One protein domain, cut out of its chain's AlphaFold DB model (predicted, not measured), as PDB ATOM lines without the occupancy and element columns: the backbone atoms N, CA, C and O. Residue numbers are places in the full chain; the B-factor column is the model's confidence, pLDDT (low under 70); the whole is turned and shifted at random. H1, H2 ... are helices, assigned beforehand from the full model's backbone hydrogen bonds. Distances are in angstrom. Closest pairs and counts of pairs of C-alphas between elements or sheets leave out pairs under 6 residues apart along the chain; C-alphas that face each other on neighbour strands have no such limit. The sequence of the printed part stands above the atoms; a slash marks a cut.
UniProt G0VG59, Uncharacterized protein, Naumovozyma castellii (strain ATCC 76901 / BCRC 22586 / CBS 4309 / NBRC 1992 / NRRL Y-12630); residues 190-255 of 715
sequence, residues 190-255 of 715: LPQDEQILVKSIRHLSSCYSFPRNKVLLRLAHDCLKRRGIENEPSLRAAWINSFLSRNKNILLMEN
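This is residues 190 to 255 of the 715 residues of an uncharacterized protein of Naumovozyma castellii (strain ATCC 76901 / BCRC 22586 / CBS 4309 / NBRC 1992 / NRRL Y-12630) (UniProt G0VG59). H1 and H2 make a helical hairpin shaped like a narrow V, its arms meeting between residues 193 to 197 of H1 and 219 to 224 of H2, with the link between them spanning the open end. H3 crosses one side of this hairpin, packing on H2, and the short H4 follows it and comes near H1. The printed part has 66 residues with four named helices, in the order H1, H2, H3, H4, and no named strand; its class is all helix. The whole is compact, with a radius of gyration of the C-alphas of 11.6 A, and its outline is elongated, 34 by 22 by 19 A.

H1, residues 191 to 206, begins at C-alpha 191 (4.639, 8.807, 26.345) and is 21.9 A long. H2, residues 213 to 225, is 18.1 A long. H3, residues 233 to 246, begins at C-alpha 233 (2.293, -2.085, 9.785) and is 19.9 A long. H4, residues 248 to 252, is 5.6 A long and ends at C-alpha 252 (-11.186, -2.623, 32.068).

H1 and H2, a hairpin, touch, the closest C-alphas being those of Asp 193 and Cys 223 at 6.0 A. They run opposite ways at a shallow tilt of 34 degrees, only just short of steep. H3 touches H2 with residues 236 to 240 alone, the closest C-alphas being those of Ala 220 and Ile 240 at 7.0 A, at a steep tilt of 63 degrees, opposite ways. H1 and H3 are close but not clearly touching, with the closest C-alphas, of Glu 194 and Phe 243, 7.3 A apart. H4 is near H1, the closest C-alphas being those of Arg 202 and Ile 250 at 7.8 A, and apart from H2. In H1, H2, H3 and H4 every O i to N i+4 pair is within hydrogen-bond range.

The two C-alphas farthest apart, those of Tyr 208 and Asn 231, are 33.8 A apart. The printed part has no cut and no long link. Its mean pLDDT is 78.9, with residue 190 and residues 250 to 255 under 70.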
ATOM      1  N   LEU A 190       6.744   8.356  21.917       62.16
ATOM      2  CA  LEU A 190       6.865   9.093  23.171       62.16
ATOM      3  C   LEU A 190       5.611   8.924  24.056       62.16
ATOM      4  O   LEU A 190       4.489   8.990  23.540       62.16
ATOM      5  N   PRO A 191       5.761   8.872  25.398       74.19
ATOM      6  CA  PRO A 191       4.639   8.807  26.345       74.19
ATOM      7  C   PRO A 191       3.583   9.914  26.182       74.19
ATOM      8  O   PRO A 191       2.471   9.795  26.688       74.19
ATOM      9  N   GLN A 192       3.913  11.001  25.481       81.00
ATOM     10  CA  GLN A 192       3.001  12.100  25.161       81.00
ATOM     11  C   GLN A 192       1.845  11.677  24.238       81.00
ATOM     12  O   GLN A 192       0.716  12.106  24.468       81.00
ATOM     13  N   ASP A 193       2.089  10.829  23.233       82.19
ATOM     14  CA  ASP A 193       1.051  10.403  22.278       82.19
ATOM     15  C   ASP A 193       0.122   9.341  22.885       82.19
ATOM     16  O   ASP A 193      -1.096   9.382  22.695       82.19
ATOM     17  N   GLU A 194       0.681   8.465  23.723       85.69
ATOM     18  CA  GLU A 194      -0.069   7.562  24.600       85.69
ATOM     19  C   GLU A 194      -0.938   8.348  25.594       85.69
ATOM     20  O   GLU A 194      -2.134   8.087  25.711       85.69
ATOM     21  N   GLN A 195      -0.395   9.393  26.232       87.81
ATOM     22  CA  GLN A 195      -1.183  10.301  27.070       87.81
ATOM     23  C   GLN A 195      -2.272  11.056  26.294       87.81
ATOM     24  O   GLN A 195      -3.326  11.326  26.869       87.81
ATOM     25  N   ILE A 196      -2.040  11.438  25.033       90.06
ATOM     26  CA  ILE A 196      -3.051  12.074  24.174       90.06
ATOM     27  C   ILE A 196      -4.208  11.102  23.938       90.06
ATOM     28  O   ILE A 196      -5.353  11.467  24.208       90.06
ATOM     29  N   LEU A 197      -3.913   9.863  23.534       89.56
ATOM     30  CA  LEU A 197      -4.920   8.826  23.312       89.56
ATOM     31  C   LEU A 197      -5.695   8.504  24.601       89.56
ATOM     32  O   LEU A 197      -6.924   8.525  24.597       89.56
ATOM     33  N   VAL A 198      -5.001   8.328  25.730       89.69
ATOM     34  CA  VAL A 198      -5.612   8.134  27.058       89.69
ATOM     35  C   VAL A 198      -6.530   9.296  27.452       89.69
ATOM     36  O   VAL A 198      -7.626   9.064  27.962       89.69
ATOM     37  N   LYS A 199      -6.120  10.549  27.218       91.88
ATOM     38  CA  LYS A 199      -6.951  11.732  27.509       91.88
ATOM     39  C   LYS A 199      -8.168  11.803  26.575       91.88
ATOM     40  O   LYS A 199      -9.240  12.187  27.033       91.88
ATOM     41  N   SER A 200      -8.038  11.393  25.309       92.19
ATOM     42  CA  SER A 200      -9.170  11.283  24.378       92.19
ATOM     43  C   SER A 200     -10.172  10.204  24.803       92.19
ATOM     44  O   SER A 200     -11.359  10.508  24.889       92.19
ATOM     45  N   ILE A 201      -9.713   8.988  25.124       89.62
ATOM     46  CA  ILE A 201     -10.573   7.883  25.587       89.62
ATOM     47  C   ILE A 201     -11.312   8.301  26.861       89.62
ATOM     48  O   ILE A 201     -12.538   8.330  26.874       89.62
ATOM     49  N   ARG A 202     -10.586   8.769  27.887       89.44
ATOM     50  CA  ARG A 202     -11.188   9.236  29.149       89.44
ATOM     51  C   ARG A 202     -12.228  10.342  28.950       89.44
ATOM     52  O   ARG A 202     -13.204  10.371  29.696       89.44
ATOM     53  N   HIS A 203     -12.060  11.232  27.964       91.19
ATOM     54  CA  HIS A 203     -13.083  12.235  27.640       91.19
ATOM     55  C   HIS A 203     -14.370  11.579  27.124       91.19
ATOM     56  O   HIS A 203     -15.436  11.836  27.681       91.19
ATOM     57  N   LEU A 204     -14.270  10.687  26.131       90.12
ATOM     58  CA  LEU A 204     -15.410   9.935  25.582       90.12
ATOM     59  C   LEU A 204     -16.132   9.130  26.678       90.12
ATOM     60  O   LEU A 204     -17.336   9.303  26.891       90.12
ATOM     61  N   SER A 205     -15.386   8.341  27.450       86.81
ATOM     62  CA  SER A 205     -15.923   7.487  28.512       86.81
ATOM     63  C   SER A 205     -16.568   8.301  29.639       86.81
ATOM     64  O   SER A 205     -17.596   7.905  30.190       86.81
ATOM     65  N   SER A 206     -16.069   9.515  29.924       85.94
ATOM     66  CA  SER A 206     -16.718  10.435  30.871       85.94
ATOM     67  C   SER A 206     -18.121  10.888  30.430       85.94
ATOM     68  O   SER A 206     -18.932  11.257  31.286       85.94
ATOM     69  N   CYS A 207     -18.422  10.804  29.129       82.38
ATOM     70  CA  CYS A 207     -19.718  11.098  28.514       82.38
ATOM     71  C   CYS A 207     -20.660   9.876  28.454       82.38
ATOM     72  O   CYS A 207     -21.737   9.986  27.863       82.38
ATOM     73  N   TYR A 208     -20.259   8.725  29.017       83.56
ATOM     74  CA  TYR A 208     -20.858   7.396  28.791       83.56
ATOM     75  C   TYR A 208     -20.818   6.953  27.317       83.56
ATOM     76  O   TYR A 208     -21.687   6.219  26.839       83.56
ATOM     77  N   SER A 209     -19.809   7.413  26.572       80.69
ATOM     78  CA  SER A 209     -19.556   7.003  25.192       80.69
ATOM     79  C   SER A 209     -18.261   6.229  25.098       80.69
ATOM     80  O   SER A 209     -17.180   6.786  25.230       80.69
ATOM     81  N   PHE A 210     -18.386   4.938  24.842       80.19
ATOM     82  CA  PHE A 210     -17.262   4.021  24.808       80.19
ATOM     83  C   PHE A 210     -16.972   3.681  23.341       80.19
ATOM     84  O   PHE A 210     -17.865   3.166  22.666       80.19
ATOM     85  N   PRO A 211     -15.799   4.053  22.802       77.25
ATOM     86  CA  PRO A 211     -15.459   3.804  21.404       77.25
ATOM     87  C   PRO A 211     -15.204   2.311  21.166       77.25
ATOM     88  O   PRO A 211     -14.420   1.703  21.893       77.25
ATOM     89  N   ARG A 212     -15.795   1.722  20.117       77.00
ATOM     90  CA  ARG A 212     -15.483   0.335  19.727       77.00
ATOM     91  C   ARG A 212     -14.008   0.163  19.363       77.00
ATOM     92  O   ARG A 212     -13.333   1.114  18.960       77.00
ATOM     93  N   ASN A 213     -13.541  -1.086  19.375       76.31
ATOM     94  CA  ASN A 213     -12.199  -1.488  18.942       76.31
ATOM     95  C   ASN A 213     -11.773  -0.826  17.607       76.31
ATOM     96  O   ASN A 213     -10.700  -0.232  17.530       76.31
ATOM     97  N   LYS A 214     -12.653  -0.790  16.591       78.50
ATOM     98  CA  LYS A 214     -12.446  -0.088  15.300       78.50
ATOM     99  C   LYS A 214     -12.060   1.398  15.457       78.50
ATOM    100  O   LYS A 214     -11.200   1.893  14.730       78.50
ATOM    101  N   VAL A 215     -12.661   2.111  16.412       82.44
ATOM    102  CA  VAL A 215     -12.359   3.524  16.703       82.44
ATOM    103  C   VAL A 215     -11.096   3.670  17.537       82.44
ATOM    104  O   VAL A 215     -10.297   4.550  17.236       82.44
ATOM    105  N   LEU A 216     -10.877   2.817  18.540       82.44
ATOM    106  CA  LEU A 216      -9.631   2.815  19.318       82.44
ATOM    107  C   LEU A 216      -8.411   2.625  18.403       82.44
ATOM    108  O   LEU A 216      -7.440   3.375  18.508       82.44
ATOM    109  N   LEU A 217      -8.504   1.700  17.440       82.50
ATOM    110  CA  LEU A 217      -7.494   1.469  16.404       82.50
ATOM    111  C   LEU A 217      -7.286   2.693  15.492       82.50
ATOM    112  O   LEU A 217      -6.143   3.019  15.169       82.50
ATOM    113  N   ARG A 218      -8.353   3.418  15.118       85.75
ATOM    114  CA  ARG A 218      -8.226   4.678  14.360       85.75
ATOM    115  C   ARG A 218      -7.579   5.785  15.193       85.75
ATOM    116  O   ARG A 218      -6.627   6.393  14.734       85.75
ATOM    117  N   LEU A 219      -8.033   6.016  16.423       87.81
ATOM    118  CA  LEU A 219      -7.481   7.049  17.311       87.81
ATOM    119  C   LEU A 219      -6.002   6.789  17.657       87.81
ATOM    120  O   LEU A 219      -5.229   7.736  17.808       87.81
ATOM    121  N   ALA A 220      -5.600   5.518  17.737       85.56
ATOM    122  CA  ALA A 220      -4.203   5.093  17.784       85.56
ATOM    123  C   ALA A 220      -3.444   5.444  16.493       85.56
ATOM    124  O   ALA A 220      -2.366   6.041  16.549       85.56
ATOM    125  N   HIS A 221      -4.019   5.128  15.332       84.06
ATOM    126  CA  HIS A 221      -3.444   5.463  14.032       84.06
ATOM    127  C   HIS A 221      -3.274   6.980  13.828       84.06
ATOM    128  O   HIS A 221      -2.206   7.402  13.396       84.06
ATOM    129  N   ASP A 222      -4.246   7.811  14.229       83.12
ATOM    130  CA  ASP A 222      -4.152   9.281  14.200       83.12
ATOM    131  C   ASP A 222      -2.922   9.808  14.959       83.12
ATOM    132  O   ASP A 222      -2.314  10.808  14.569       83.12
ATOM    133  N   CYS A 223      -2.566   9.171  16.080       83.56
ATOM    134  CA  CYS A 223      -1.387   9.534  16.861       83.56
ATOM    135  C   CYS A 223      -0.091   9.108  16.154       83.56
ATOM    136  O   CYS A 223       0.828   9.919  16.040       83.56
ATOM    137  N   LEU A 224      -0.031   7.885  15.616       81.88
ATOM    138  CA  LEU A 224       1.146   7.370  14.897       81.88
ATOM    139  C   LEU A 224       1.400   8.104  13.566       81.88
ATOM    140  O   LEU A 224       2.546   8.413  13.236       81.88
ATOM    141  N   LYS A 225       0.339   8.471  12.836       81.12
ATOM    142  CA  LYS A 225       0.398   9.222  11.570       81.12
ATOM    143  C   LYS A 225       1.146  10.551  11.716       81.12
ATOM    144  O   LYS A 225       1.952  10.907  10.861       81.12
ATOM    145  N   ARG A 226       0.970  11.248  12.846       75.88
ATOM    146  CA  ARG A 226       1.660  12.520  13.165       75.88
ATOM    147  C   ARG A 226       3.175  12.385  13.339       75.88
ATOM    148  O   ARG A 226       3.860  13.403  13.366       75.88
ATOM    149  N   ARG A 227       3.691  11.160  13.471       72.56
ATOM    150  CA  ARG A 227       5.125  10.844  13.567       72.56
ATOM    151  C   ARG A 227       5.734  10.375  12.240       72.56
ATOM    152  O   ARG A 227       6.927  10.117  12.203       72.56
ATOM    153  N   GLY A 228       4.935  10.215  11.180       73.81
ATOM    154  CA  GLY A 228       5.368   9.554   9.942       73.81
ATOM    155  C   GLY A 228       5.413   8.021  10.028       73.81
ATOM    156  O   GLY A 228       5.703   7.367   9.032       73.81
ATOM    157  N   ILE A 229       5.037   7.426  11.171       70.88
ATOM    158  CA  ILE A 229       5.029   5.968  11.430       70.88
ATOM    159  C   ILE A 229       3.827   5.276  10.729       70.88
ATOM    160  O   ILE A 229       3.430   4.156  11.035       70.88
ATOM    161  N   GLU A 230       3.212   5.936   9.745       70.19
ATOM    162  CA  GLU A 230       2.111   5.369   8.961       70.19
ATOM    163  C   GLU A 230       2.580   4.192   8.086       70.19
ATOM    164  O   GLU A 230       1.815   3.253   7.874       70.19
ATOM    165  N   ASN A 231       3.845   4.174   7.659       72.19
ATOM    166  CA  ASN A 231       4.348   3.215   6.669       72.19
ATOM    167  C   ASN A 231       4.852   1.869   7.238       72.19
ATOM    168  O   ASN A 231       5.248   1.013   6.452       72.19
ATOM    169  N   GLU A 232       4.810   1.640   8.558       79.62
ATOM    170  CA  GLU A 232       5.240   0.369   9.176       79.62
ATOM    171  C   GLU A 232       4.081  -0.374   9.878       79.62
ATOM    172  O   GLU A 232       3.780  -0.110  11.047       79.62
ATOM    173  N   PRO A 233       3.414  -1.338   9.206       77.81
ATOM    174  CA  PRO A 233       2.293  -2.085   9.785       77.81
ATOM    175  C   PRO A 233       2.665  -2.931  11.012       77.81
ATOM    176  O   PRO A 233       1.865  -3.046  11.942       77.81
ATOM    177  N   SER A 234       3.873  -3.500  11.038       78.19
ATOM    178  CA  SER A 234       4.387  -4.326  12.139       78.19
ATOM    179  C   SER A 234       4.609  -3.503  13.411       78.19
ATOM    180  O   SER A 234       4.058  -3.837  14.461       78.19
ATOM    181  N   LEU A 235       5.337  -2.385  13.306       74.62
ATOM    182  CA  LEU A 235       5.548  -1.427  14.395       74.62
ATOM    183  C   LEU A 235       4.213  -0.864  14.909       74.62
ATOM    184  O   LEU A 235       3.979  -0.828  16.118       74.62
ATOM    185  N   ARG A 236       3.298  -0.511  13.995       74.62
ATOM    186  CA  ARG A 236       1.935  -0.059  14.317       74.62
ATOM    187  C   ARG A 236       1.172  -1.095  15.155       74.62
ATOM    188  O   ARG A 236       0.633  -0.746  16.204       74.62
ATOM    189  N   ALA A 237       1.135  -2.357  14.722       76.50
ATOM    190  CA  ALA A 237       0.433  -3.431  15.431       76.50
ATOM    191  C   ALA A 237       1.077  -3.753  16.792       76.50
ATOM    192  O   ALA A 237       0.376  -3.873  17.800       76.50
ATOM    193  N   ALA A 238       2.411  -3.823  16.848       79.44
ATOM    194  CA  ALA A 238       3.156  -4.044  18.083       79.44
ATOM    195  C   ALA A 238       2.921  -2.919  19.105       79.44
ATOM    196  O   ALA A 238       2.688  -3.202  20.286       79.44
ATOM    197  N   TRP A 239       2.913  -1.652  18.668       81.00
ATOM    198  CA  TRP A 239       2.602  -0.523  19.544       81.00
ATOM    199  C   TRP A 239       1.160  -0.566  20.047       81.00
ATOM    200  O   TRP A 239       0.947  -0.414  21.245       81.00
ATOM    201  N   ILE A 240       0.181  -0.831  19.175       77.56
ATOM    202  CA  ILE A 240      -1.238  -0.940  19.554       77.56
ATOM    203  C   ILE A 240      -1.435  -2.026  20.619       77.56
ATOM    204  O   ILE A 240      -1.993  -1.748  21.680       77.56
ATOM    205  N   ASN A 241      -0.907  -3.231  20.405       79.06
ATOM    206  CA  ASN A 241      -1.010  -4.324  21.379       79.06
ATOM    207  C   ASN A 241      -0.303  -3.979  22.706       79.06
ATOM    208  O   ASN A 241      -0.781  -4.327  23.791       79.06
ATOM    209  N   SER A 242       0.801  -3.233  22.641       82.44
ATOM    210  CA  SER A 242       1.524  -2.738  23.819       82.44
ATOM    211  C   SER A 242       0.763  -1.627  24.563       82.44
ATOM    212  O   SER A 242       0.761  -1.595  25.791       82.44
ATOM    213  N   PHE A 243       0.077  -0.738  23.842       82.69
ATOM    214  CA  PHE A 243      -0.797   0.292  24.400       82.69
ATOM    215  C   PHE A 243      -1.999  -0.336  25.114       82.69
ATOM    216  O   PHE A 243      -2.249  -0.016  26.277       82.69
ATOM    217  N   LEU A 244      -2.705  -1.258  24.449       78.69
ATOM    218  CA  LEU A 244      -3.875  -1.949  25.001       78.69
ATOM    219  C   LEU A 244      -3.505  -2.757  26.253       78.69
ATOM    220  O   LEU A 244      -4.227  -2.722  27.245       78.69
ATOM    221  N   SER A 245      -2.349  -3.435  26.249       81.62
ATOM    222  CA  SER A 245      -1.879  -4.214  27.402       81.62
ATOM    223  C   SER A 245      -1.413  -3.358  28.588       81.62
ATOM    224  O   SER A 245      -1.705  -3.733  29.724       81.62
ATOM    225  N   ARG A 246      -0.771  -2.199  28.362       84.69
ATOM    226  CA  ARG A 246      -0.451  -1.225  29.429       84.69
ATOM    227  C   ARG A 246      -1.693  -0.547  30.000       84.69
ATOM    228  O   ARG A 246      -1.837  -0.426  31.213       84.69
ATOM    229  N   ASN A 247      -2.596  -0.102  29.129       79.94
ATOM    230  CA  ASN A 247      -3.751   0.715  29.505       79.94
ATOM    231  C   ASN A 247      -4.991  -0.119  29.840       79.94
ATOM    232  O   ASN A 247      -6.078   0.447  29.962       79.94
ATOM    233  N   LYS A 248      -4.816  -1.435  30.060       77.44
ATOM    234  CA  LYS A 248      -5.863  -2.370  30.493       77.44
ATOM    235  C   LYS A 248      -6.787  -1.738  31.519       77.44
ATOM    236  O   LYS A 248      -7.957  -1.630  31.232       77.44
ATOM    237  N   ASN A 249      -6.305  -1.208  32.641       74.75
ATOM    238  CA  ASN A 249      -7.189  -0.672  33.692       74.75
ATOM    239  C   ASN A 249      -8.132   0.464  33.241       74.75
ATOM    240  O   ASN A 249      -9.172   0.656  33.859       74.75
ATOM    241  N   ILE A 250      -7.806   1.200  32.175       69.12
ATOM    242  CA  ILE A 250      -8.693   2.219  31.591       69.12
ATOM    243  C   ILE A 250      -9.798   1.525  30.783       69.12
ATOM    244  O   ILE A 250     -10.974   1.777  31.013       69.12
ATOM    245  N   LEU A 251      -9.402   0.572  29.938       65.81
ATOM    246  CA  LEU A 251     -10.276  -0.267  29.109       65.81
ATOM    247  C   LEU A 251     -11.055  -1.322  29.933       65.81
ATOM    248  O   LEU A 251     -12.065  -1.841  29.485       65.81
ATOM    249  N   LEU A 252     -10.606  -1.631  31.156       57.62
ATOM    250  CA  LEU A 252     -11.186  -2.623  32.068       57.62
ATOM    251  C   LEU A 252     -12.129  -1.987  33.101       57.62
ATOM    252  O   LEU A 252     -13.071  -2.643  33.532       57.62
ATOM    253  N   MET A 253     -11.962  -0.703  33.444       52.56
ATOM    254  CA  MET A 253     -13.076   0.079  34.018       52.56
ATOM    255  C   MET A 253     -14.247   0.190  33.026       52.56
ATOM    256  O   MET A 253     -15.376   0.467  33.422       52.56
ATOM    257  N   GLU A 254     -13.975  -0.064  31.746       51.22
ATOM    258  CA  GLU A 254     -14.940  -0.143  30.655       51.22
ATOM    259  C   GLU A 254     -15.390  -1.608  30.387       51.22
ATOM    260  O   GLU A 254     -16.357  -1.811  29.663       51.22
ATOM    261  N   ASN A 255     -14.825  -2.641  31.042       41.69
ATOM    262  CA  ASN A 255     -15.157  -4.060  30.776       41.69
ATOM    263  C   ASN A 255     -16.523  -4.547  31.292       41.69
ATOM    264  O   ASN A 255     -16.899  -5.684  31.013       41.69
TER     265      ASN A 255